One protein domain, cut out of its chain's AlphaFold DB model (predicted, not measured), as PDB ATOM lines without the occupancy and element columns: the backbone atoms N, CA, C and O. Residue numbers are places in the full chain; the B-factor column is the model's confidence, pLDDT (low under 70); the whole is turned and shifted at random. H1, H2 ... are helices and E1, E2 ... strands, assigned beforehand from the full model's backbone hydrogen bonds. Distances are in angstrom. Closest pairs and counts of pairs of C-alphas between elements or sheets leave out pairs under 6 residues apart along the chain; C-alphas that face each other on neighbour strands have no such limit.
ATOM      1  N   LYS A 570       3.682   0.866  16.140       92.19
ATOM      2  CA  LYS A 570       2.957   0.534  17.375       92.19
ATOM      3  C   LYS A 570       1.962  -0.602  17.124       92.19
ATOM      4  O   LYS A 570       1.223  -0.520  16.135       92.19
ATOM      5  N   PRO A 571       1.892  -1.611  18.008       93.38
ATOM      6  CA  PRO A 571       0.858  -2.630  17.931       93.38
ATOM      7  C   PRO A 571      -0.546  -2.022  18.008       93.38
ATOM      8  O   PRO A 571      -0.779  -1.010  18.677       93.38
ATOM      9  N   ARG A 572      -1.516  -2.661  17.353       93.31
ATOM     10  CA  ARG A 572      -2.934  -2.289  17.443       93.31
ATOM     11  C   ARG A 572      -3.680  -3.333  18.259       93.31
ATOM     12  O   ARG A 572      -3.839  -4.464  17.816       93.31
ATOM     13  N   ILE A 573      -4.190  -2.916  19.411       93.38
ATOM     14  CA  ILE A 573      -5.004  -3.745  20.304       93.38
ATOM     15  C   ILE A 573      -6.481  -3.479  20.008       93.38
ATOM     16  O   ILE A 573      -6.921  -2.328  19.983       93.38
ATOM     17  N   GLU A 574      -7.250  -4.541  19.787       93.56
ATOM     18  CA  GLU A 574      -8.696  -4.491  19.581       93.56
ATOM     19  C   GLU A 574      -9.411  -5.100  20.794       93.56
ATOM     20  O   GLU A 574      -8.997  -6.135  21.315       93.56
ATOM     21  N   CYS A 575     -10.468  -4.441  21.270       91.88
ATOM     22  CA  CYS A 575     -11.271  -4.878  22.413       91.88
ATOM     23  C   CYS A 575     -12.764  -4.849  22.064       91.88
ATOM     24  O   CYS A 575     -13.184  -4.094  21.179       91.88
ATOM     25  N   ASP A 576     -13.580  -5.643  22.762       90.56
ATOM     26  CA  ASP A 576     -15.031  -5.581  22.579       90.56
ATOM     27  C   ASP A 576     -15.573  -4.239  23.098       90.56
ATOM     28  O   ASP A 576     -15.452  -3.886  24.272       90.56
ATOM     29  N   ALA A 577     -16.229  -3.481  22.215       79.69
ATOM     30  CA  ALA A 577     -16.813  -2.184  22.542       79.69
ATOM     31  C   ALA A 577     -17.875  -2.247  23.662       79.69
ATOM     32  O   ALA A 577     -18.199  -1.215  24.253       79.69
ATOM     33  N   ARG A 578     -18.425  -3.431  23.965       84.69
ATOM     34  CA  ARG A 578     -19.352  -3.650  25.088       84.69
ATOM     35  C   ARG A 578     -18.661  -3.507  26.446       84.69
ATOM     36  O   ARG A 578     -19.282  -2.993  27.381       84.69
ATOM     37  N   ASP A 579     -17.386  -3.872  26.542       73.31
ATOM     38  CA  ASP A 579     -16.637  -3.871  27.803       73.31
ATOM     39  C   ASP A 579     -16.115  -2.490  28.197       73.31
ATOM     40  O   ASP A 579     -15.890  -2.234  29.373       73.31
ATOM     41  N   LEU A 580     -16.085  -1.529  27.265       73.50
ATOM     42  CA  LEU A 580     -15.836  -0.110  27.568       73.50
ATOM     43  C   LEU A 580     -16.827   0.482  28.599       73.50
ATOM     44  O   LEU A 580     -16.596   1.571  29.116       73.50
ATOM     45  N   SER A 581     -17.937  -0.214  28.882       73.56
ATOM     46  CA  SER A 581     -18.921   0.145  29.914       73.56
ATOM     47  C   SER A 581     -18.666  -0.479  31.297       73.56
ATOM     48  O   SER A 581     -19.353  -0.125  32.256       73.56
ATOM     49  N   ARG A 582     -17.705  -1.405  31.416       74.38
ATOM     50  CA  ARG A 582     -17.325  -2.097  32.653       74.38
ATOM     51  C   ARG A 582     -15.884  -1.742  33.009       74.38
ATOM     52  O   ARG A 582     -14.951  -2.288  32.443       74.38
ATOM     53  N   GLU A 583     -15.707  -0.879  34.006       68.06
ATOM     54  CA  GLU A 583     -14.392  -0.367  34.438       68.06
ATOM     55  C   GLU A 583     -13.416  -1.434  34.991       68.06
ATOM     56  O   GLU A 583     -12.284  -1.101  35.335       68.06
ATOM     57  N   ASP A 584     -13.840  -2.699  35.098       68.00
ATOM     58  CA  ASP A 584     -13.126  -3.762  35.815       68.00
ATOM     59  C   ASP A 584     -12.506  -4.863  34.941       68.00
ATOM     60  O   ASP A 584     -11.657  -5.595  35.449       68.00
ATOM     61  N   ALA A 585     -12.898  -5.005  33.669       77.75
ATOM     62  CA  ALA A 585     -12.317  -6.002  32.763       77.75
ATOM     63  C   ALA A 585     -12.548  -5.642  31.287       77.75
ATOM     64  O   ALA A 585     -13.693  -5.486  30.866       77.75
ATOM     65  N   TYR A 586     -11.470  -5.587  30.501       85.00
ATOM     66  CA  TYR A 586     -11.520  -5.519  29.038       85.00
ATOM     67  C   TYR A 586     -11.333  -6.923  28.452       85.00
ATOM     68  O   TYR A 586     -10.352  -7.586  28.791       85.00
ATOM     69  N   THR A 587     -12.208  -7.370  27.545       87.62
ATOM     70  CA  THR A 587     -11.911  -8.528  26.688       87.62
ATOM     71  C   THR A 587     -11.192  -8.062  25.423       87.62
ATOM     72  O   THR A 587     -11.702  -7.231  24.663       87.62
ATOM     73  N   PHE A 588      -9.990  -8.594  25.201       90.06
ATOM     74  CA  PHE A 588      -9.175  -8.337  24.013       90.06
ATOM     75  C   PHE A 588      -9.562  -9.323  22.908       90.06
ATOM     76  O   PHE A 588      -9.731 -10.505  23.173       90.06
ATOM     77  N   THR A 589      -9.739  -8.844  21.679       91.06
ATOM     78  CA  THR A 589     -10.274  -9.649  20.565       91.06
ATOM     79  C   THR A 589      -9.254  -9.923  19.467       91.06
ATOM     80  O   THR A 589      -9.368 -10.930  18.771       91.06
ATOM     81  N   ALA A 590      -8.281  -9.029  19.289       90.94
ATOM     82  CA  ALA A 590      -7.164  -9.174  18.364       90.94
ATOM     83  C   ALA A 590      -6.007  -8.263  18.798       90.94
ATOM     84  O   ALA A 590      -6.231  -7.184  19.356       90.94
ATOM     85  N   VAL A 591      -4.777  -8.668  18.492       90.75
ATOM     86  CA  VAL A 591      -3.594  -7.807  18.571       90.75
ATOM     87  C   VAL A 591      -2.882  -7.912  17.231       90.75
ATOM     88  O   VAL A 591      -2.568  -9.002  16.772       90.75
ATOM     89  N   HIS A 592      -2.661  -6.775  16.582       90.62
ATOM     90  CA  HIS A 592      -2.001  -6.704  15.280       90.62
ATOM     91  C   HIS A 592      -0.633  -6.046  15.429       90.62
ATOM     92  O   HIS A 592      -0.459  -5.171  16.280       90.62
ATOM     93  N   ASP A 593       0.307  -6.421  14.559       87.81
ATOM     94  CA  ASP A 593       1.645  -5.821  14.476       87.81
ATOM     95  C   ASP A 593       2.469  -5.926  15.778       87.81
ATOM     96  O   ASP A 593       3.204  -5.007  16.137       87.81
ATOM     97  N   TRP A 594       2.344  -7.035  16.515       89.38
ATOM     98  CA  TRP A 594       3.077  -7.218  17.768       89.38
ATOM     99  C   TRP A 594       4.530  -7.666  17.559       89.38
ATOM    100  O   TRP A 594       4.805  -8.704  16.960       89.38
ATOM    101  N   SER A 595       5.468  -6.901  18.118       85.88
ATOM    102  CA  SER A 595       6.914  -7.183  18.096       85.88
ATOM    103  C   SER A 595       7.611  -6.983  19.449       85.88
ATOM    104  O   SER A 595       8.812  -7.230  19.564       85.88
ATOM    105  N   LEU A 596       6.874  -6.551  20.479       88.19
ATOM    106  CA  LEU A 596       7.433  -6.012  21.726       88.19
ATOM    107  C   LEU A 596       7.896  -7.059  22.748       88.19
ATOM    108  O   LEU A 596       8.383  -6.669  23.800       88.19
ATOM    109  N   ASP A 597       7.800  -8.354  22.428       85.62
ATOM    110  CA  ASP A 597       8.333  -9.455  23.255       85.62
ATOM    111  C   ASP A 597       9.605 -10.093  22.660       85.62
ATOM    112  O   ASP A 597      10.108 -11.098  23.162       85.62
ATOM    113  N   SER A 598      10.139  -9.542  21.565       83.31
ATOM    114  CA  SER A 598      11.444  -9.954  21.042       83.31
ATOM    115  C   SER A 598      12.538  -9.159  21.742       83.31
ATOM    116  O   SER A 598      12.634  -7.949  21.547       83.31
ATOM    117  N   LEU A 599      13.401  -9.836  22.507       78.31
ATOM    118  CA  LEU A 599      14.559  -9.224  23.172       78.31
ATOM    119  C   LEU A 599      15.396  -8.416  22.175       78.31
ATOM    120  O   LEU A 599      15.703  -7.256  22.415       78.31
ATOM    121  N   VAL A 600      15.646  -8.992  20.994       77.38
ATOM    122  CA  VAL A 600      16.356  -8.337  19.884       77.38
ATOM    123  C   VAL A 600      15.711  -7.017  19.444       77.38
ATOM    124  O   VAL A 600      16.420  -6.092  19.043       77.38
ATOM    125  N   HIS A 601      14.383  -6.946  19.462       82.56
ATOM    126  CA  HIS A 601      13.621  -5.770  19.060       82.56
ATOM    127  C   HIS A 601      13.580  -4.720  20.178       82.56
ATOM    128  O   HIS A 601      13.775  -3.538  19.911       82.56
ATOM    129  N   ILE A 602      13.393  -5.148  21.428       85.44
ATOM    130  CA  ILE A 602      13.383  -4.271  22.605       85.44
ATOM    131  C   ILE A 602      14.762  -3.639  22.824       85.44
ATOM    132  O   ILE A 602      14.842  -2.419  22.967       85.44
ATOM    133  N   ASP A 603      15.838  -4.438  22.769       83.06
ATOM    134  CA  ASP A 603      17.230  -3.966  22.805       83.06
ATOM    135  C   ASP A 603      17.426  -2.845  21.784       83.06
ATOM    136  O   ASP A 603      17.902  -1.765  22.123       83.06
ATOM    137  N   PHE A 604      16.993  -3.082  20.538       85.44
ATOM    138  CA  PHE A 604      17.073  -2.100  19.462       85.44
ATOM    139  C   PHE A 604      16.290  -0.816  19.774       85.44
ATOM    140  O   PHE A 604      16.822   0.268  19.543       85.44
ATOM    141  N   LEU A 605      15.065  -0.906  20.301       88.62
ATOM    142  CA  LEU A 605      14.254   0.268  20.650       88.62
ATOM    143  C   LEU A 605      14.900   1.111  21.759       88.62
ATOM    144  O   LEU A 605      14.948   2.337  21.642       88.62
ATOM    145  N   VAL A 606      15.433   0.465  22.799       87.50
ATOM    146  CA  VAL A 606      16.135   1.129  23.909       87.50
ATOM    147  C   VAL A 606      17.427   1.784  23.418       87.50
ATOM    148  O   VAL A 606      17.637   2.981  23.625       87.50
ATOM    149  N   ASP A 607      18.246   1.052  22.660       85.38
ATOM    150  CA  ASP A 607      19.454   1.578  22.017       85.38
ATOM    151  C   ASP A 607      19.157   2.755  21.066       85.38
ATOM    152  O   ASP A 607      19.931   3.711  20.985       85.38
ATOM    153  N   PHE A 608      18.044   2.707  20.331       88.06
ATOM    154  CA  PHE A 608      17.638   3.748  19.386       88.06
ATOM    155  C   PHE A 608      17.277   5.051  20.110       88.06
ATOM    156  O   PHE A 608      17.755   6.122  19.728       88.06
ATOM    157  N   VAL A 609      16.503   4.971  21.198       88.75
ATOM    158  CA  VAL A 609      16.189   6.127  22.057       88.75
ATOM    159  C   VAL A 609      17.450   6.683  22.716       88.75
ATOM    160  O   VAL A 609      17.685   7.893  22.678       88.75
ATOM    161  N   GLN A 610      18.321   5.801  23.204       88.38
ATOM    162  CA  GLN A 610      19.625   6.155  23.758       88.38
ATOM    163  C   GLN A 610      20.552   6.845  22.729       88.38
ATOM    164  O   GLN A 610      21.443   7.614  23.097       88.38
ATOM    165  N   LYS A 611      20.362   6.631  21.425       89.62
ATOM    166  CA  LYS A 611      21.095   7.364  20.377       89.62
ATOM    167  C   LYS A 611      20.413   8.677  19.985       89.62
ATOM    168  O   LYS A 611      21.114   9.665  19.746       89.62
ATOM    169  N   LEU A 612      19.077   8.726  19.977       87.50
ATOM    170  CA  LEU A 612      18.299   9.951  19.737       87.50
ATOM    171  C   LEU A 612      18.509  11.032  20.801       87.50
ATOM    172  O   LEU A 612      18.426  12.214  20.480       87.50
ATOM    173  N   SER A 613      18.777  10.661  22.050       88.56
ATOM    174  CA  SER A 613      19.006  11.625  23.133       88.56
ATOM    175  C   SER A 613      20.309  12.419  22.991       88.56
ATOM    176  O   SER A 613      20.431  13.515  23.535       88.56
ATOM    177  N   GLY A 614      21.295  11.877  22.268       84.69
ATOM    178  CA  GLY A 614      22.627  12.472  22.122       84.69
ATOM    179  C   GLY A 614      23.532  12.359  23.359       84.69
ATOM    180  O   GLY A 614      24.629  12.914  23.349       84.69
ATOM    181  N   GLY A 615      23.113  11.638  24.404       83.19
ATOM    182  CA  GLY A 615      23.884  11.415  25.632       83.19
ATOM    183  C   GLY A 615      23.270  10.311  26.501       83.19
ATOM    184  O   GLY A 615      22.088  10.011  26.319       83.19
ATOM    185  N   PRO A 616      24.041   9.683  27.412       83.94
ATOM    186  CA  PRO A 616      23.555   8.592  28.261       83.94
ATOM    187  C   PRO A 616      22.278   9.016  28.996       83.94
ATOM    188  O   PRO A 616      22.276  10.028  29.690       83.94
ATOM    189  N   LEU A 617      21.198   8.260  28.795       82.81
ATOM    190  CA  LEU A 617      19.976   8.368  29.581       82.81
ATOM    191  C   LEU A 617      20.084   7.247  30.600       82.81
ATOM    192  O   LEU A 617      20.011   6.074  30.242       82.81
ATOM    193  N   GLU A 618      20.395   7.613  31.841       81.44
ATOM    194  CA  GLU A 618      20.919   6.651  32.809       81.44
ATOM    195  C   GLU A 618      19.889   5.603  33.235       81.44
ATOM    196  O   GLU A 618      20.272   4.585  33.813       81.44
ATOM    197  N   ASP A 619      18.606   5.898  33.060       87.25
ATOM    198  CA  ASP A 619      17.490   5.213  33.699       87.25
ATOM    199  C   ASP A 619      16.235   5.258  32.780       87.25
ATOM    200  O   ASP A 619      16.168   6.025  31.811       87.25
ATOM    201  N   ALA A 620      15.244   4.403  33.030       88.81
ATOM    202  CA  ALA A 620      14.040   4.282  32.200       88.81
ATOM    203  C   ALA A 620      13.132   5.518  32.283       88.81
ATOM    204  O   ALA A 620      12.392   5.831  31.349       88.81
ATOM    205  N   LYS A 621      13.188   6.245  33.398       93.06
ATOM    206  CA  LYS A 621      12.394   7.451  33.638       93.06
ATOM    207  C   LYS A 621      12.892   8.613  32.779       93.06
ATOM    208  O   LYS A 621      12.070   9.321  32.198       93.06
ATOM    209  N   ASP A 622      14.204   8.767  32.637       93.06
ATOM    210  CA  ASP A 622      14.843   9.708  31.717       93.06
ATOM    211  C   ASP A 622      14.504   9.371  30.258       93.06
ATOM    212  O   ASP A 622      14.211  10.272  29.468       93.06
ATOM    213  N   GLN A 623      14.463   8.084  29.894       92.25
ATOM    214  CA  GLN A 623      14.061   7.656  28.548       92.25
ATOM    215  C   GLN A 623      12.571   7.905  28.268       92.25
ATOM    216  O   GLN A 623      12.232   8.452  27.217       92.25
ATOM    217  N   ILE A 624      11.679   7.623  29.222       94.00
ATOM    218  CA  ILE A 624      10.249   7.955  29.129       94.00
ATOM    219  C   ILE A 624      10.038   9.480  29.019       94.00
ATOM    220  O   ILE A 624       9.296   9.941  28.147       94.00
ATOM    221  N   ALA A 625      10.732  10.285  29.830       94.50
ATOM    222  CA  ALA A 625      10.671  11.749  29.765       94.50
ATOM    223  C   ALA A 625      11.238  12.307  28.442       94.50
ATOM    224  O   ALA A 625      10.722  13.291  27.888       94.50
ATOM    225  N   PHE A 626      12.267  11.661  27.887       94.44
ATOM    226  CA  PHE A 626      12.765  11.968  26.552       94.44
ATOM    227  C   PHE A 626      11.723  11.649  25.473       94.44
ATOM    228  O   PHE A 626      11.490  12.497  24.613       94.44
ATOM    229  N   ILE A 627      11.026  10.506  25.536       94.19
ATOM    230  CA  ILE A 627       9.935  10.169  24.603       94.19
ATOM    231  C   ILE A 627       8.789  11.188  24.670       94.19
ATOM    232  O   ILE A 627       8.325  11.646  23.625       94.19
ATOM    233  N   GLN A 628       8.389  11.642  25.861       93.25
ATOM    234  CA  GLN A 628       7.403  12.725  26.007       93.25
ATOM    235  C   GLN A 628       7.866  14.026  25.320       93.25
ATOM    236  O   GLN A 628       7.091  14.688  24.621       93.25
ATOM    237  N   THR A 629       9.151  14.370  25.453       94.44
ATOM    238  CA  THR A 629       9.762  15.538  24.792       94.44
ATOM    239  C   THR A 629       9.855  15.357  23.270       94.44
ATOM    240  O   THR A 629       9.589  16.290  22.504       94.44
ATOM    241  N   LEU A 630      10.186  14.149  22.811       91.31
ATOM    242  CA  LEU A 630      10.248  13.767  21.404       91.31
ATOM    243  C   LEU A 630       8.863  13.884  20.755       91.31
ATOM    244  O   LEU A 630       8.724  14.538  19.725       91.31
ATOM    245  N   ARG A 631       7.820  13.353  21.402       90.94
ATOM    246  CA  ARG A 631       6.414  13.469  20.983       90.94
ATOM    247  C   ARG A 631       5.991  14.932  20.823       90.94
ATOM    248  O   ARG A 631       5.441  15.306  19.788       90.94
ATOM    249  N   ALA A 632       6.303  15.774  21.811       91.69
ATOM    250  CA  ALA A 632       5.968  17.199  21.794       91.69
ATOM    251  C   ALA A 632       6.685  17.998  20.685       91.69
ATOM    252  O   ALA A 632       6.160  19.009  20.219       91.69
ATOM    253  N   THR A 633       7.872  17.564  20.249       92.12
ATOM    254  CA  THR A 633       8.691  18.274  19.246       92.12
ATOM    255  C   THR A 633       8.540  17.722  17.824       92.12
ATOM    256  O   THR A 633       8.591  18.482  16.855       92.12
ATOM    257  N   ALA A 634       8.286  16.422  17.669       87.44
ATOM    258  CA  ALA A 634       8.288  15.732  16.382       87.44
ATOM    259  C   ALA A 634       7.062  16.011  15.490       87.44
ATOM    260  O   ALA A 634       7.031  15.552  14.348       87.44
ATOM    261  N   SER A 635       6.073  16.781  15.960       84.81
ATOM    262  CA  SER A 635       4.937  17.265  15.150       84.81
ATOM    263  C   SER A 635       4.151  16.152  14.429       84.81
ATOM    264  O   SER A 635       3.838  16.274  13.246       84.81
ATOM    265  N   GLY A 636       3.869  15.047  15.124       87.62
ATOM    266  CA  GLY A 636       3.096  13.915  14.592       87.62
ATOM    267  C   GLY A 636       3.893  12.883  13.779       87.62
ATOM    268  O   GLY A 636       3.361  11.839  13.407       87.62
ATOM    269  N   LYS A 637       5.192  13.114  13.525       86.69
ATOM    270  CA  LYS A 637       6.060  12.193  12.757       86.69
ATOM    271  C   LYS A 637       6.135  10.761  13.309       86.69
ATOM    272  O   LYS A 637       6.506   9.859  12.565       86.69
ATOM    273  N   PHE A 638       5.828  10.568  14.591       88.81
ATOM    274  CA  PHE A 638       5.940   9.288  15.294       88.81
ATOM    275  C   PHE A 638       4.592   8.681  15.699       88.81
ATOM    276  O   PHE A 638       4.593   7.639  16.340       88.81
ATOM    277  N   ASP A 639       3.451   9.255  15.303       90.19
ATOM    278  CA  ASP A 639       2.121   8.857  15.811       90.19
ATOM    279  C   ASP A 639       1.729   7.399  15.488       90.19
ATOM    280  O   ASP A 639       0.912   6.802  16.191       90.19
ATOM    281  N   ALA A 640       2.326   6.811  14.446       91.19
ATOM    282  CA  ALA A 640       2.164   5.405  14.059       91.19
ATOM    283  C   ALA A 640       3.185   4.451  14.720       91.19
ATOM    284  O   ALA A 640       3.212   3.262  14.405       91.19
ATOM    285  N   THR A 641       4.038   4.959  15.613       92.88
ATOM    286  CA  THR A 641       5.184   4.232  16.178       92.88
ATOM    287  C   THR A 641       5.069   4.019  17.681       92.88
ATOM    288  O   THR A 641       4.305   4.705  18.354       92.88
ATOM    289  N   VAL A 642       5.871   3.114  18.235       93.25
ATOM    290  CA  VAL A 642       6.034   2.881  19.679       93.25
ATOM    291  C   VAL A 642       6.532   4.122  20.435       93.25
ATOM    292  O   VAL A 642       6.397   4.197  21.647       93.25
ATOM    293  N   PHE A 643       7.054   5.129  19.728       92.69
ATOM    294  CA  PHE A 643       7.416   6.434  20.291       92.69
ATOM    295  C   PHE A 643       6.245   7.440  20.300       92.69
ATOM    296  O   PHE A 643       6.436   8.594  20.686       92.69
ATOM    297  N   ALA A 644       5.041   7.042  19.864       89.75
ATOM    298  CA  ALA A 644       3.842   7.886  19.874       89.75
ATOM    299  C   ALA A 644       3.332   8.188  21.287       89.75
ATOM    300  O   ALA A 644       2.846   9.287  21.541       89.75
ATOM    301  N   GLU A 645       3.406   7.207  22.188       92.50
ATOM    302  CA  GLU A 645       2.899   7.270  23.559       92.50
ATOM    303  C   GLU A 645       3.909   6.602  24.500       92.50
ATOM    304  O   GLU A 645       4.436   5.533  24.196       92.50
ATOM    305  N   GLU A 646       4.144   7.201  25.667       94.62
ATOM    306  CA  GLU A 646       5.082   6.702  26.682       94.62
ATOM    307  C   GLU A 646       4.804   5.260  27.153       94.62
ATOM    308  O   GLU A 646       5.742   4.544  27.503       94.62
ATOM    309  N   ILE A 647       3.548   4.804  27.105       95.56
ATOM    310  CA  ILE A 647       3.126   3.477  27.586       95.56
ATOM    311  C   ILE A 647       3.803   2.314  26.847       95.56
ATOM    312  O   ILE A 647       4.175   1.320  27.467       95.56
ATOM    313  N   TRP A 648       4.026   2.440  25.537       95.12
ATOM    314  CA  TRP A 648       4.686   1.396  24.746       95.12
ATOM    315  C   TRP A 648       6.159   1.269  25.118       95.12
ATOM    316  O   TRP A 648       6.692   0.163  25.198       95.12
ATOM    317  N   PHE A 649       6.806   2.401  25.390       93.31
ATOM    318  CA  PHE A 649       8.207   2.438  25.781       93.31
ATOM    319  C   PHE A 649       8.417   2.002  27.241       93.31
ATOM    320  O   PHE A 649       9.358   1.268  27.535       93.31
ATOM    321  N   ALA A 650       7.484   2.329  28.142       95.25
ATOM    322  CA  ALA A 650       7.434   1.743  29.481       95.25
ATOM    323  C   ALA A 650       7.306   0.207  29.420       95.25
ATOM    324  O   ALA A 650       8.048  -0.503  30.096       95.25
ATOM    325  N   TYR A 651       6.443  -0.327  28.547       95.38
ATOM    326  CA  TYR A 651       6.356  -1.776  28.328       95.38
ATOM    327  C   TYR A 651       7.645  -2.381  27.745       95.38
ATOM    328  O   TYR A 651       7.999  -3.503  28.105       95.38
ATOM    329  N   CYS A 652       8.380  -1.649  26.900       93.00
ATOM    330  CA  CYS A 652       9.690  -2.089  26.411       93.00
ATOM    331  C   CYS A 652      10.676  -2.288  27.573       93.00
ATOM    332  O   CYS A 652      11.293  -3.344  27.657       93.00
ATOM    333  N   HIS A 653      10.768  -1.349  28.519       91.75
ATOM    334  CA  HIS A 653      11.612  -1.517  29.711       91.75
ATOM    335  C   HIS A 653      11.188  -2.696  30.594       91.75
ATOM    336  O   HIS A 653      12.044  -3.462  31.037       91.75
ATOM    337  N   LEU A 654       9.882  -2.884  30.822       92.44
ATOM    338  CA  LEU A 654       9.377  -4.032  31.584       92.44
ATOM    339  C   LEU A 654       9.715  -5.361  30.894       92.44
ATOM    340  O   LEU A 654      10.196  -6.295  31.535       92.44
ATOM    341  N   SER A 655       9.528  -5.434  29.579       90.69
ATOM    342  CA  SER A 655       9.833  -6.630  28.790       90.69
ATOM    343  C   SER A 655      11.333  -6.898  28.715       90.69
ATOM    344  O   SER A 655      11.741  -8.052  28.778       90.69
ATOM    345  N   LEU A 656      12.168  -5.855  28.668       87.38
ATOM    346  CA  LEU A 656      13.621  -5.999  28.757       87.38
ATOM    347  C   LEU A 656      14.046  -6.576  30.114       87.38
ATOM    348  O   LEU A 656      14.867  -7.487  30.158       87.38
ATOM    349  N   PHE A 657      13.446  -6.097  31.207       86.06
ATOM    350  CA  PHE A 657      13.670  -6.625  32.554       86.06
ATOM    351  C   PHE A 657      13.244  -8.101  32.686       86.06
ATOM    352  O   PHE A 657      13.935  -8.883  33.333       86.06
ATOM    353  N   ALA A 658      12.146  -8.513  32.042       87.00
ATOM    354  CA  ALA A 658      11.746  -9.922  31.985       87.00
ATOM    355  C   ALA A 658      12.717 -10.775  31.149       87.00
ATOM    356  O   ALA A 658      13.122 -11.862  31.558       87.00
ATOM    357  N   LEU A 659      13.090 -10.284  29.963       83.44
ATOM    358  CA  LEU A 659      13.801 -11.050  28.935       83.44
ATOM    359  C   LEU A 659      15.331 -11.014  29.057       83.44
ATOM    360  O   LEU A 659      16.001 -11.812  28.399       83.44
ATOM    361  N   SER A 660      15.892 -10.162  29.919       78.06
ATOM    362  CA  SER A 660      17.285 -10.274  30.376       78.06
ATOM    363  C   SER A 660      17.498 -11.510  31.262       78.06
ATOM    364  O   SER A 660      18.615 -12.019  31.370       78.06
ATOM    365  N   GLY A 661      16.420 -12.023  31.869       70.19
ATOM    366  CA  GLY A 661      16.445 -13.158  32.789       70.19
ATOM    367  C   GLY A 661      16.945 -12.793  34.183       70.19
ATOM    368  O   GLY A 661      17.120 -13.679  35.018       70.19
ATOM    369  N   GLU A 662      17.162 -11.506  34.465       65.56
ATOM    370  CA  GLU A 662      17.598 -10.993  35.768       65.56
ATOM    371  C   GLU A 662      16.408 -10.879  36.735       65.56
ATOM    372  O   GLU A 662      16.071  -9.822  37.268       65.56
ATOM    373  N   HIS A 663      15.730 -12.014  36.921       63.66
ATOM    374  CA  HIS A 663      14.504 -12.124  37.698       63.66
ATOM    375  C   HIS A 663      14.723 -11.805  39.183       63.66
ATOM    376  O   HIS A 663      15.793 -12.008  39.762       63.66
ATOM    377  N   ILE A 664      13.643 -11.367  39.834       58.25
ATOM    378  CA  ILE A 664      13.614 -11.110  41.273       58.25
ATOM    379  C   ILE A 664      13.781 -12.425  42.041       58.25
ATOM    380  O   ILE A 664      12.818 -13.147  42.296       58.25
ATOM    381  N   SER A 665      15.008 -12.707  42.464       56.00
ATOM    382  CA  SER A 665      15.285 -13.712  43.484       56.00
ATOM    383  C   SER A 665      14.987 -13.116  44.861       56.00
ATOM    384  O   SER A 665      15.477 -12.042  45.213       56.00
ATOM    385  N   ARG A 666      14.195 -13.816  45.676       51.12
ATOM    386  CA  ARG A 666      13.912 -13.397  47.053       51.12
ATOM    387  C   ARG A 666      15.217 -13.396  47.857       51.12
ATOM    388  O   ARG A 666      15.986 -14.349  47.774       51.12
ATOM    389  N   ASN A 667      15.499 -12.344  48.627       49.56
ATOM    390  CA  ASN A 667      16.667 -12.340  49.515       49.56
ATOM    391  C   ASN A 667      16.420 -13.294  50.691       49.56
ATOM    392  O   ASN A 667      15.849 -12.890  51.700       49.56
ATOM    393  N   SER A 668      16.867 -14.545  50.571       43.00
ATOM    394  CA  SER A 668      16.730 -15.576  51.614       43.00
ATOM    395  C   SER A 668      17.383 -15.194  52.949       43.00
ATOM    396  O   SER A 668      16.993 -15.694  54.001       43.00
ATOM    397  N   THR A 669      18.345 -14.268  52.927       47.03
ATOM    398  CA  THR A 669      19.059 -13.773  54.110       47.03
ATOM    399  C   THR A 669      18.315 -12.700  54.905       47.03
ATOM    400  O   THR A 669      18.680 -12.466  56.057       47.03
ATOM    401  N   ASP A 670      17.290 -12.048  54.340       51.97
ATOM    402  CA  ASP A 670      16.547 -10.995  55.036       51.97
ATOM    403  C   ASP A 670      15.119 -11.438  55.388       51.97
ATOM    404  O   ASP A 670      14.199 -11.455  54.566       51.97
ATOM    405  N   ASN A 671      14.927 -11.735  56.676       53.06
ATOM    406  CA  ASN A 671      13.635 -12.078  57.275       53.06
ATOM    407  C   ASN A 671      12.568 -10.972  57.131       53.06
ATOM    408  O   ASN A 671      11.407 -11.218  57.461       53.06
ATOM    409  N   SER A 672      12.919  -9.776  56.634       54.78
ATOM    410  CA  SER A 672      11.941  -8.771  56.190       54.78
ATOM    411  C   SER A 672      10.978  -9.305  55.120       54.78
ATOM    412  O   SER A 672       9.888  -8.757  54.946       54.78
ATOM    413  N   GLY A 673      11.359 -10.371  54.402       56.03
ATOM    414  CA  GLY A 673      10.556 -10.985  53.346       56.03
ATOM    415  C   GLY A 673      10.432 -10.121  52.089       56.03
ATOM    416  O   GLY A 673       9.670 -10.495  51.191       56.03
ATOM    417  N   SER A 674      11.167  -9.004  52.038       57.09
ATOM    418  CA  SER A 674      11.152  -8.028  50.955       57.09
ATOM    419  C   SER A 674      11.683  -8.634  49.657       57.09
ATOM    420  O   SER A 674      12.744  -9.263  49.616       57.09
ATOM    421  N   LEU A 675      10.928  -8.435  48.580       56.22
ATOM    422  CA  LEU A 675      11.332  -8.782  47.227       56.22
ATOM    423  C   LEU A 675      12.272  -7.686  46.722       56.22
ATOM    424  O   LEU A 675      11.825  -6.611  46.334       56.22
ATOM    425  N   VAL A 676      13.575  -7.956  46.762       56.25
ATOM    426  CA  VAL A 676      14.610  -7.062  46.233       56.25
ATOM    427  C   VAL A 676      15.206  -7.729  44.990       56.25
ATOM    428  O   VAL A 676      15.645  -8.874  45.108       56.25
ATOM    429  N   PRO A 677      15.215  -7.077  43.811       56.97
ATOM    430  CA  PRO A 677      15.856  -7.628  42.616       56.97
ATOM    431  C   PRO A 677      17.364  -7.842  42.821       56.97
ATOM    432  O   PRO A 677      17.973  -7.295  43.747       56.97
ATOM    433  N   SER A 678      17.996  -8.617  41.935       55.66
ATOM    434  CA  SER A 678      19.459  -8.671  41.866       55.66
ATOM    435  C   SER A 678      20.036  -7.271  41.617       55.66
ATOM    436  O   SER A 678      19.478  -6.483  40.858       55.66
ATOM    437  N   GLN A 679      21.164  -6.966  42.267       52.50
ATOM    438  CA  GLN A 679      21.733  -5.610  42.407       52.50
ATOM    439  C   GLN A 679      22.135  -4.904  41.094       52.50
ATOM    440  O   GLN A 679      22.561  -3.753  41.128       52.50
ATOM    441  N   SER A 680      22.042  -5.593  39.962       54.50
ATOM    442  CA  SER A 680      22.397  -5.132  38.619       54.50
ATOM    443  C   SER A 680      21.375  -4.178  37.996       54.50
ATOM    444  O   SER A 680      21.774  -3.275  37.263       54.50
ATOM    445  N   TRP A 681      20.079  -4.341  38.286       60.28
ATOM    446  CA  TRP A 681      19.023  -3.507  37.700       60.28
ATOM    447  C   TRP A 681      18.542  -2.444  38.681       60.28
ATOM    448  O   TRP A 681      18.248  -2.727  39.847       60.28
ATOM    449  N   LYS A 682      18.410  -1.206  38.193       76.38
ATOM    450  CA  LYS A 682      17.769  -0.123  38.937       76.38
ATOM    451  C   LYS A 682      16.295  -0.484  39.125       76.38
ATOM    452  O   LYS A 682      15.503  -0.382  38.197       76.38
ATOM    453  N   TRP A 683      15.909  -0.883  40.336       80.81
ATOM    454  CA  TRP A 683      14.499  -1.124  40.675       80.81
ATOM    455  C   TRP A 683      13.618   0.098  40.364       80.81
ATOM    456  O   TRP A 683      12.469  -0.049  39.957       80.81
ATOM    457  N   ASP A 684      14.192   1.298  40.454       83.00
ATOM    458  CA  ASP A 684      13.556   2.560  40.079       83.00
ATOM    459  C   ASP A 684      13.122   2.621  38.597       83.00
ATOM    460  O   ASP A 684      12.113   3.260  38.301       83.00
ATOM    461  N   ASP A 685      13.802   1.921  37.678       84.62
ATOM    462  CA  ASP A 685      13.428   1.842  36.252       84.62
ATOM    463  C   ASP A 685      12.152   1.030  36.056       84.62
ATOM    464  O   ASP A 685      11.216   1.431  35.353       84.62
ATOM    465  N   PHE A 686      12.115  -0.118  36.730       88.31
ATOM    466  CA  PHE A 686      10.980  -1.021  36.762       88.31
ATOM    467  C   PHE A 686       9.757  -0.339  37.393       88.31
ATOM    468  O   PHE A 686       8.682  -0.302  36.788       88.31
ATOM    469  N   LEU A 687       9.943   0.290  38.560       88.44
ATOM    470  CA  LEU A 687       8.908   1.073  39.236       88.44
ATOM    471  C   LEU A 687       8.407   2.229  38.364       88.44
ATOM    472  O   LEU A 687       7.199   2.403  38.228       88.44
ATOM    473  N   SER A 688       9.302   3.000  37.738       90.81
ATOM    474  CA  SER A 688       8.917   4.125  36.870       90.81
ATOM    475  C   SER A 688       8.103   3.667  35.659       90.81
ATOM    476  O   SER A 688       7.159   4.347  35.256       90.81
ATOM    477  N   SER A 689       8.421   2.490  35.117       93.94
ATOM    478  CA  SER A 689       7.706   1.898  33.987       93.94
ATOM    479  C   SER A 689       6.314   1.380  34.380       93.94
ATOM    480  O   SER A 689       5.349   1.642  33.663       93.94
ATOM    481  N   ILE A 690       6.161   0.732  35.546       92.94
ATOM    482  CA  ILE A 690       4.830   0.378  36.081       92.94
ATOM    483  C   ILE A 690       4.011   1.636  36.364       92.94
ATOM    484  O   ILE A 690       2.883   1.743  35.891       92.94
ATOM    485  N   LEU A 691       4.582   2.606  37.085       91.56
ATOM    486  CA  LEU A 691       3.889   3.842  37.449       91.56
ATOM    487  C   LEU A 691       3.429   4.622  36.213       91.56
ATOM    488  O   LEU A 691       2.365   5.234  36.255       91.56
ATOM    489  N   CYS A 692       4.175   4.579  35.103       92.94
ATOM    490  CA  CYS A 692       3.743   5.133  33.820       92.94
ATOM    491  C   CYS A 692       2.457   4.452  33.306       92.94
ATOM    492  O   CYS A 692       1.472   5.138  33.024       92.94
ATOM    493  N   LEU A 693       2.430   3.114  33.259       92.88
ATOM    494  CA  LEU A 693       1.262   2.341  32.817       92.88
ATOM    495  C   LEU A 693       0.051   2.503  33.753       92.88
ATOM    496  O   LEU A 693      -1.066   2.707  33.276       92.88
ATOM    497  N   GLU A 694       0.252   2.464  35.073       91.38
ATOM    498  CA  GLU A 694      -0.810   2.706  36.060       91.38
ATOM    499  C   GLU A 694      -1.369   4.129  35.947       91.38
ATOM    500  O   GLU A 694      -2.584   4.317  35.891       91.38
ATOM    501  N   THR A 695      -0.494   5.134  35.816       91.44
ATOM    502  CA  THR A 695      -0.897   6.536  35.634       91.44
ATOM    503  C   THR A 695      -1.786   6.694  34.402       91.44
ATOM    504  O   THR A 695      -2.799   7.391  34.480       91.44
ATOM    505  N   CYS A 696      -1.468   6.039  33.282       88.94
ATOM    506  CA  CYS A 696      -2.293   6.075  32.072       88.94
ATOM    507  C   CYS A 696      -3.612   5.290  32.204       88.94
ATOM    508  O   CYS A 696      -4.623   5.705  31.630       88.94
ATOM    509  N   LEU A 697      -3.635   4.210  32.989       88.88
ATOM    510  CA  LEU A 697      -4.851   3.448  33.285       88.88
ATOM    511  C   LEU A 697      -5.824   4.235  34.182       88.88
ATOM    512  O   LEU A 697      -7.027   4.265  33.910       88.88
ATOM    513  N   GLU A 698      -5.323   4.900  35.225       88.50
ATOM    514  CA  GLU A 698      -6.135   5.683  36.165       88.50
ATOM    515  C   GLU A 698      -6.598   7.020  35.567       88.50
ATOM    516  O   GLU A 698      -7.797   7.324  35.557       88.50
ATOM    517  N   ASN A 699      -5.678   7.816  35.016       85.56
ATOM    518  CA  ASN A 699      -5.966   9.189  34.597       85.56
ATOM    519  C   ASN A 699      -6.812   9.269  33.317       85.56
ATOM    520  O   ASN A 699      -7.102   8.277  32.652       85.56
ATOM    521  N   ALA A 700      -7.253  10.481  32.975       59.81
ATOM    522  CA  ALA A 700      -8.147  10.761  31.849       59.81
ATOM    523  C   ALA A 700      -7.449  10.716  30.468       59.81
ATOM    524  O   ALA A 700      -7.649  11.607  29.641       59.81
ATOM    525  N   GLY A 701      -6.640   9.680  30.220       75.25
ATOM    526  CA  GLY A 701      -6.223   9.303  28.870       75.25
ATOM    527  C   GLY A 701      -7.427   8.942  27.995       75.25
ATOM    528  O   GLY A 701      -8.561   8.814  28.474       75.25
ATOM    529  N   THR A 702      -7.200   8.770  26.695       86.25
ATOM    530  CA  THR A 702      -8.243   8.266  25.799       86.25
ATOM    531  C   THR A 702      -8.664   6.854  26.220       86.25
ATOM    532  O   THR A 702      -7.916   6.124  26.875       86.25
ATOM    533  N   SER A 703      -9.864   6.422  25.824       88.00
ATOM    534  CA  SER A 703     -10.295   5.038  26.072       88.00
ATOM    535  C   SER A 703      -9.338   4.013  25.452       88.00
ATOM    536  O   SER A 703      -9.198   2.917  25.984       88.00
ATOM    537  N   GLN A 704      -8.650   4.381  24.365       90.31
ATOM    538  CA  GLN A 704      -7.628   3.557  23.728       90.31
ATOM    539  C   GLN A 704      -6.355   3.447  24.583       90.31
ATOM    540  O   GLN A 704      -5.849   2.341  24.737       90.31
ATOM    541  N   ASP A 705      -5.892   4.538  25.205       91.19
ATOM    542  CA  ASP A 705      -4.714   4.519  26.094       91.19
ATOM    543  C   ASP A 705      -4.952   3.627  27.324       91.19
ATOM    544  O   ASP A 705      -4.057   2.895  27.750       91.19
ATOM    545  N   LYS A 706      -6.177   3.641  27.877       90.94
ATOM    546  CA  LYS A 706      -6.575   2.775  29.003       90.94
ATOM    547  C   LYS A 706      -6.624   1.298  28.610       90.94
ATOM    548  O   LYS A 706      -6.096   0.462  29.341       90.94
ATOM    549  N   VAL A 707      -7.204   0.980  27.448       90.94
ATOM    550  CA  VAL A 707      -7.213  -0.384  26.886       90.94
ATOM    551  C   VAL A 707      -5.784  -0.870  26.641       90.94
ATOM    552  O   VAL A 707      -5.450  -1.983  27.042       90.94
ATOM    553  N   ALA A 708      -4.928  -0.032  26.048       93.19
ATOM    554  CA  ALA A 708      -3.528  -0.356  25.808       93.19
ATOM    555  C   ALA A 708      -2.763  -0.567  27.122       93.19
ATOM    556  O   ALA A 708      -2.157  -1.614  27.301       93.19
ATOM    557  N   SER A 709      -2.860   0.348  28.089       92.75
ATOM    558  CA  SER A 709      -2.191   0.203  29.394       92.75
ATOM    559  C   SER A 709      -2.654  -1.051  30.141       92.75
ATOM    560  O   SER A 709      -1.828  -1.786  30.678       92.75
ATOM    561  N   SER A 710      -3.960  -1.350  30.123       90.62
ATOM    562  CA  SER A 710      -4.495  -2.581  30.713       90.62
ATOM    563  C   SER A 710      -3.959  -3.826  30.010       90.62
ATOM    564  O   SER A 710      -3.563  -4.767  30.690       90.62
ATOM    565  N   PHE A 711      -3.913  -3.834  28.674       92.25
ATOM    566  CA  PHE A 711      -3.333  -4.934  27.907       92.25
ATOM    567  C   PHE A 711      -1.849  -5.122  28.229       92.25
ATOM    568  O   PHE A 711      -1.433  -6.239  28.494       92.25
ATOM    569  N   LEU A 712      -1.056  -4.047  28.242       94.06
ATOM    570  CA  LEU A 712       0.392  -4.096  28.467       94.06
ATOM    571  C   LEU A 712       0.730  -4.606  29.878       94.06
ATOM    572  O   LEU A 712       1.625  -5.433  30.028       94.06
ATOM    573  N   LEU A 713      -0.029  -4.198  30.901       92.81
ATOM    574  CA  LEU A 713       0.100  -4.734  32.262       92.81
ATOM    575  C   LEU A 713      -0.286  -6.220  32.341       92.81
ATOM    576  O   LEU A 713       0.446  -7.018  32.931       92.81
ATOM    577  N   SER A 714      -1.401  -6.614  31.715       91.00
ATOM    578  CA  SER A 714      -1.824  -8.018  31.639       91.00
ATOM    579  C   SER A 714      -0.824  -8.877  30.858       91.00
ATOM    580  O   SER A 714      -0.492  -9.979  31.288       91.00
ATOM    581  N   ARG A 715      -0.287  -8.364  29.747       92.25
ATOM    582  CA  ARG A 715       0.732  -9.025  28.933       92.25
ATOM    583  C   ARG A 715       2.018  -9.200  29.729       92.25
ATOM    584  O   ARG A 715       2.517 -10.320  29.779       92.25
ATOM    585  N   PHE A 716       2.486  -8.162  30.423       92.62
ATOM    586  CA  PHE A 716       3.672  -8.242  31.273       92.62
ATOM    587  C   PHE A 716       3.522  -9.325  32.354       92.62
ATOM    588  O   PHE A 716       4.370 -10.204  32.468       92.62
ATOM    589  N   ALA A 717       2.399  -9.351  33.077       91.12
ATOM    590  CA  ALA A 717       2.113 -10.413  34.047       91.12
ATOM    591  C   ALA A 717       1.959 -11.818  33.414       91.12
ATOM    592  O   ALA A 717       2.088 -12.819  34.117       91.12
ATOM    593  N   SER A 718       1.699 -11.907  32.102       89.69
ATOM    594  CA  SER A 718       1.660 -13.164  31.336       89.69
ATOM    595  C   SER A 718       3.032 -13.611  30.809       89.69
ATOM    596  O   SER A 718       3.152 -14.736  30.318       89.69
ATOM    597  N   LEU A 719       4.079 -12.779  30.904       88.75
ATOM    598  CA  LEU A 719       5.431 -13.166  30.487       88.75
ATOM    599  C   LEU A 719       5.992 -14.253  31.400       88.75
ATOM    600  O   LEU A 719       6.477 -15.258  30.898       88.75
ATOM    601  N   ASP A 720       5.855 -14.111  32.717       90.31
ATOM    602  CA  ASP A 720       6.084 -15.173  33.697       90.31
ATOM    603  C   ASP A 720       5.585 -14.770  35.099       90.31
ATOM    604  O   ASP A 720       5.144 -13.646  35.362       90.31
ATOM    605  N   ARG A 721       5.661 -15.720  36.028       90.50
ATOM    606  CA  ARG A 721       5.340 -15.539  37.445       90.50
ATOM    607  C   ARG A 721       6.197 -14.498  38.165       90.50
ATOM    608  O   ARG A 721       5.691 -13.872  39.090       90.50
ATOM    609  N   TYR A 722       7.452 -14.275  37.773       89.62
ATOM    610  CA  TYR A 722       8.285 -13.236  38.382       89.62
ATOM    611  C   TYR A 722       7.786 -11.855  37.964       89.62
ATOM    612  O   TYR A 722       7.643 -10.997  38.827       89.62
ATOM    613  N   CYS A 723       7.404 -11.666  36.698       90.56
ATOM    614  CA  CYS A 723       6.727 -10.458  36.222       90.56
ATOM    615  C   CYS A 723       5.410 -10.209  36.973       90.56
ATOM    616  O   CYS A 723       5.168  -9.099  37.451       90.56
ATOM    617  N   LYS A 724       4.589 -11.251  37.164       90.38
ATOM    618  CA  LYS A 724       3.352 -11.182  37.962       90.38
ATOM    619  C   LYS A 724       3.609 -10.798  39.425       90.38
ATOM    620  O   LYS A 724       2.924  -9.922  39.952       90.38
ATOM    621  N   ILE A 725       4.592 -11.422  40.077       87.62
ATOM    622  CA  ILE A 725       4.988 -11.131  41.465       87.62
ATOM    623  C   ILE A 725       5.553  -9.712  41.589       87.62
ATOM    624  O   ILE A 725       5.210  -9.003  42.531       87.62
ATOM    625  N   ALA A 726       6.381  -9.278  40.638       87.31
ATOM    626  CA  ALA A 726       6.991  -7.953  40.604       87.31
ATOM    627  C   ALA A 726       5.940  -6.846  40.433       87.31
ATOM    628  O   ALA A 726       5.956  -5.843  41.155       87.31
ATOM    629  N   LEU A 727       4.988  -7.065  39.519       89.50
ATOM    630  CA  LEU A 727       3.843  -6.187  39.331       89.50
ATOM    631  C   LEU A 727       2.990  -6.147  40.603       89.50
ATOM    632  O   LEU A 727       2.750  -5.067  41.127       89.50
ATOM    633  N   TRP A 728       2.625  -7.298  41.178       86.81
ATOM    634  CA  TRP A 728       1.862  -7.339  42.430       86.81
ATOM    635  C   TRP A 728       2.571  -6.623  43.592       86.81
ATOM    636  O   TRP A 728       1.934  -5.850  44.304       86.81
ATOM    637  N   ALA A 729       3.878  -6.828  43.773       84.81
ATOM    638  CA  ALA A 729       4.656  -6.183  44.831       84.81
ATOM    639  C   ALA A 729       4.672  -4.649  44.703       84.81
ATOM    640  O   ALA A 729       4.662  -3.949  45.714       84.81
ATOM    641  N   THR A 730       4.654  -4.136  43.470       84.31
ATOM    642  CA  THR A 730       4.606  -2.697  43.178       84.31
ATOM    643  C   THR A 730       3.202  -2.123  43.374       84.31
ATOM    644  O   THR A 730       3.035  -1.086  44.013       84.31
ATOM    645  N   THR A 731       2.177  -2.813  42.868       81.69
ATOM    646  CA  THR A 731       0.811  -2.278  42.772       81.69
ATOM    647  C   THR A 731      -0.091  -2.632  43.955       81.69
ATOM    648  O   THR A 731      -1.218  -2.147  44.013       81.69
ATOM    649  N   ALA A 732       0.369  -3.416  44.941       73.75
ATOM    650  CA  ALA A 732      -0.442  -3.900  46.073       73.75
ATOM    651  C   ALA A 732      -1.179  -2.810  46.887       73.75
ATOM    652  O   ALA A 732      -2.147  -3.123  47.581       73.75
ATOM    653  N   ASN A 733      -0.739  -1.549  46.814       72.88
ATOM    654  CA  ASN A 733      -1.387  -0.405  47.468       72.88
ATOM    655  C   ASN A 733      -2.450   0.302  46.598       72.88
ATOM    656  O   ASN A 733      -3.217   1.106  47.129       72.88
ATOM    657  N   HIS A 734      -2.489   0.027  45.290       72.38
ATOM    658  CA  HIS A 734      -3.249   0.783  44.286       72.38
ATOM    659  C   HIS A 734      -4.186  -0.104  43.453       72.38
ATOM    660  O   HIS A 734      -5.366   0.215  43.302       72.38
ATOM    661  N   MET A 735      -3.713  -1.261  42.976       72.75
ATOM    662  CA  MET A 735      -4.486  -2.153  42.115       72.75
ATOM    663  C   MET A 735      -5.059  -3.352  42.896       72.75
ATOM    664  O   MET A 735      -4.312  -4.084  43.552       72.75
ATOM    665  N   PRO A 736      -6.377  -3.630  42.825       74.19
ATOM    666  CA  PRO A 736      -6.942  -4.823  43.444       74.19
ATOM    667  C   PRO A 736      -6.414  -6.081  42.746       74.19
ATOM    668  O   PRO A 736      -6.488  -6.195  41.522       74.19
ATOM    669  N   MET A 737      -5.949  -7.059  43.534       67.44
ATOM    670  CA  MET A 737      -5.351  -8.315  43.049       67.44
ATOM    671  C   MET A 737      -6.199  -9.022  41.979       67.44
ATOM    672  O   MET A 737      -5.642  -9.634  41.075       67.44
ATOM    673  N   SER A 738      -7.529  -8.890  42.017       71.31
ATOM    674  CA  SER A 738      -8.446  -9.438  41.009       71.31
ATOM    675  C   SER A 738      -8.190  -8.961  39.574       71.31
ATOM    676  O   SER A 738      -8.543  -9.685  38.654       71.31
ATOM    677  N   ARG A 739      -7.566  -7.790  39.365       68.50
ATOM    678  CA  ARG A 739      -7.150  -7.303  38.033       68.50
ATOM    679  C   ARG A 739      -5.819  -7.907  37.557       68.50
ATOM    680  O   ARG A 739      -5.525  -7.861  36.370       68.50
ATOM    681  N   LEU A 740      -5.040  -8.494  38.471       67.12
ATOM    682  CA  LEU A 740      -3.777  -9.201  38.201       67.12
ATOM    683  C   LEU A 740      -3.912 -10.731  38.254       67.12
ATOM    684  O   LEU A 740      -2.964 -11.460  37.953       67.12
ATOM    685  N   LEU A 741      -5.095 -11.236  38.614       67.25
ATOM    686  CA  LEU A 741      -5.469 -12.632  38.422       67.25
ATOM    687  C   LEU A 741      -5.765 -12.870  36.939       67.25
ATOM    688  O   LEU A 741      -6.917 -13.002  36.531       67.25
ATOM    689  N   LEU A 742      -4.700 -12.950  36.140       70.19
ATOM    690  CA  LEU A 742      -4.763 -13.617  34.847       70.19
ATOM    691  C   LEU A 742      -5.276 -15.036  35.084       70.19
ATOM    692  O   LEU A 742      -4.627 -15.814  35.790       70.19
ATOM    693  N   SER A 743      -6.426 -15.367  34.504       66.62
ATOM    694  CA  SER A 743      -6.791 -16.769  34.358       66.62
ATOM    695  C   SER A 743      -5.857 -17.421  33.326       66.62
ATOM    696  O   SER A 743      -5.283 -16.710  32.495       66.62
ATOM    697  N   PRO A 744      -5.676 -18.752  33.330       65.19
ATOM    698  CA  PRO A 744      -4.862 -19.423  32.324       65.19
ATOM    699  C   PRO A 744      -5.460 -19.243  30.944       65.19
ATOM    700  O   PRO A 744      -4.716 -19.133  29.986       65.19
ATOM    701  N   GLU A 745      -6.790 -19.186  30.844       69.44
ATOM    702  CA  GLU A 745      -7.476 -18.933  29.584       69.44
ATOM    703  C   GLU A 745      -7.109 -17.543  29.071       69.44
ATOM    704  O   GLU A 745      -6.728 -17.442  27.916       69.44
ATOM    705  N   LEU A 746      -7.098 -16.511  29.925       76.62
ATOM    706  CA  LEU A 746      -6.646 -15.170  29.543       76.62
ATOM    707  C   LEU A 746      -5.140 -15.128  29.237       76.62
ATOM    708  O   LEU A 746      -4.729 -14.442  28.311       76.62
ATOM    709  N   ALA A 747      -4.292 -15.855  29.968       75.50
ATOM    710  CA  ALA A 747      -2.858 -15.915  29.677       75.50
ATOM    711  C   ALA A 747      -2.573 -16.645  28.349       75.50
ATOM    712  O   ALA A 747      -1.757 -16.184  27.553       75.50
ATOM    713  N   VAL A 748      -3.262 -17.756  28.080       76.25
ATOM    714  CA  VAL A 748      -3.210 -18.496  26.809       76.25
ATOM    715  C   VAL A 748      -3.812 -17.667  25.679       76.25
ATOM    716  O   VAL A 748      -3.236 -17.642  24.600       76.25
ATOM    717  N   GLU A 749      -4.903 -16.939  25.920       81.81
ATOM    718  CA  GLU A 749      -5.509 -15.999  24.974       81.81
ATOM    719  C   GLU A 749      -4.512 -14.887  24.627       81.81
ATOM    720  O   GLU A 749      -4.168 -14.744  23.460       81.81
ATOM    721  N   LEU A 750      -3.940 -14.193  25.618       84.12
ATOM    722  CA  LEU A 750      -2.916 -13.155  25.432       84.12
ATOM    723  C   LEU A 750      -1.661 -13.662  24.706       84.12
ATOM    724  O   LEU A 750      -1.150 -12.952  23.843       84.12
ATOM    725  N   ASN A 751      -1.174 -14.872  25.011       80.94
ATOM    726  CA  ASN A 751      -0.097 -15.499  24.234       80.94
ATOM    727  C   ASN A 751      -0.574 -15.782  22.791       80.94
ATOM    728  O   ASN A 751       0.074 -15.360  21.840       80.94
ATOM    729  N   SER A 752      -1.749 -16.394  22.599       81.69
ATOM    730  CA  SER A 752      -2.289 -16.743  21.273       81.69
ATOM    731  C   SER A 752      -2.596 -15.537  20.375       81.69
ATOM    732  O   SER A 752      -2.478 -15.639  19.158       81.69
ATOM    733  N   LEU A 753      -2.945 -14.391  20.972       80.81
ATOM    734  CA  LEU A 753      -3.158 -13.108  20.298       80.81
ATOM    735  C   LEU A 753      -1.845 -12.484  19.795       80.81
ATOM    736  O   LEU A 753      -1.876 -11.615  18.933       80.81
ATOM    737  N   VAL A 754      -0.707 -12.913  20.345       77.69
ATOM    738  CA  VAL A 754       0.649 -12.451  20.016       77.69
ATOM    739  C   VAL A 754       1.399 -13.446  19.105       77.69
ATOM    740  O   VAL A 754       2.294 -13.050  18.358       77.69
TER     741      VAL A 754
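What this domain is: This is residues 570 to 754 of the 1027 residues of an uncharacterized protein of Schizopora paradoxa (UniProt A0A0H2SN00). H3 and H5 run side by side through the middle of a helical body, and H4 crosses both. H1 and H2 pack on H3, H7 crosses the last residues of H5, H6 folds back from that end, and the small strand hairpin E1 and E2 packs on H5. The tip of the link from H3 to H4, residues 668 to 673, sticks out. The printed part has 185 residues, with two antiparallel strands followed by seven helices, mostly helix by class. It is compact, with a radius of gyration of the C-alphas of 16.3 A and spans of 52 by 45 by 29 A.

How they stand to each other: E1, residues 572 to 575, and E2, residues 588 to 592, form an antiparallel hairpin at 166 degrees, with N 574 and O 590 2.9 A apart and N 589 and O 574 2.8 A apart, within hydrogen-bond range. H1, residues 599 to 612, only just touches H2, residues 620 to 633, with 3 pairs of C-alphas within 8 A, through its residues 609 to 610 alone; the closest are those of Val 609 and Gln 623, 7.0 A apart. H3, residues 646 to 659, touches H1 at a steep tilt of 49 degrees, the closest C-alphas being those of Ile 602 and Cys 652, 5.7 A apart. H4, residues 683 to 698, and H5, residues 703 to 719, form with H3 an up and down bundle, each helix running against the one before. The closest C-alphas of H3 and H4 are those of Ala 650 and Ser 689, 4.5 A apart. H3 and H5 stand at a shallow tilt of 3 degrees, the same way. The C-alphas of Ile 573 in E1 and Ala 708 in H5, the closest of the two elements, are 6.6 A apart. H6, residues 721 to 731, and H5 touch only at the corner. H7, residues 744 to 752, touches H5 through residues 715 to 718 of H5 alone, about perpendicular at 76 degrees; the closest C-alphas, of Ser 718 and Ala 747, are 5.5 A apart. In H1 to H7 every O i to N i+4 pair is within hydrogen-bond range.

Where its parts are: E1 begins at C-alpha 572 (-2.934, -2.289, 17.443). H4 is 22.2 A long and H5 24.5 A; H5 begins at C-alpha 703 (-10.295, 5.038, 26.072). H7 ends at C-alpha 752 (-2.289, -16.743, 21.273).

The domain as a whole: The C-alphas farthest apart, of Ser 635 and Asn 671, are 52.1 A apart. The printed part has no cut. The links E1 to E2, H2 to H3, H3 to H4 and H6 to H7 are long. Thirty residues have pLDDT under 70, among them 662 to 681.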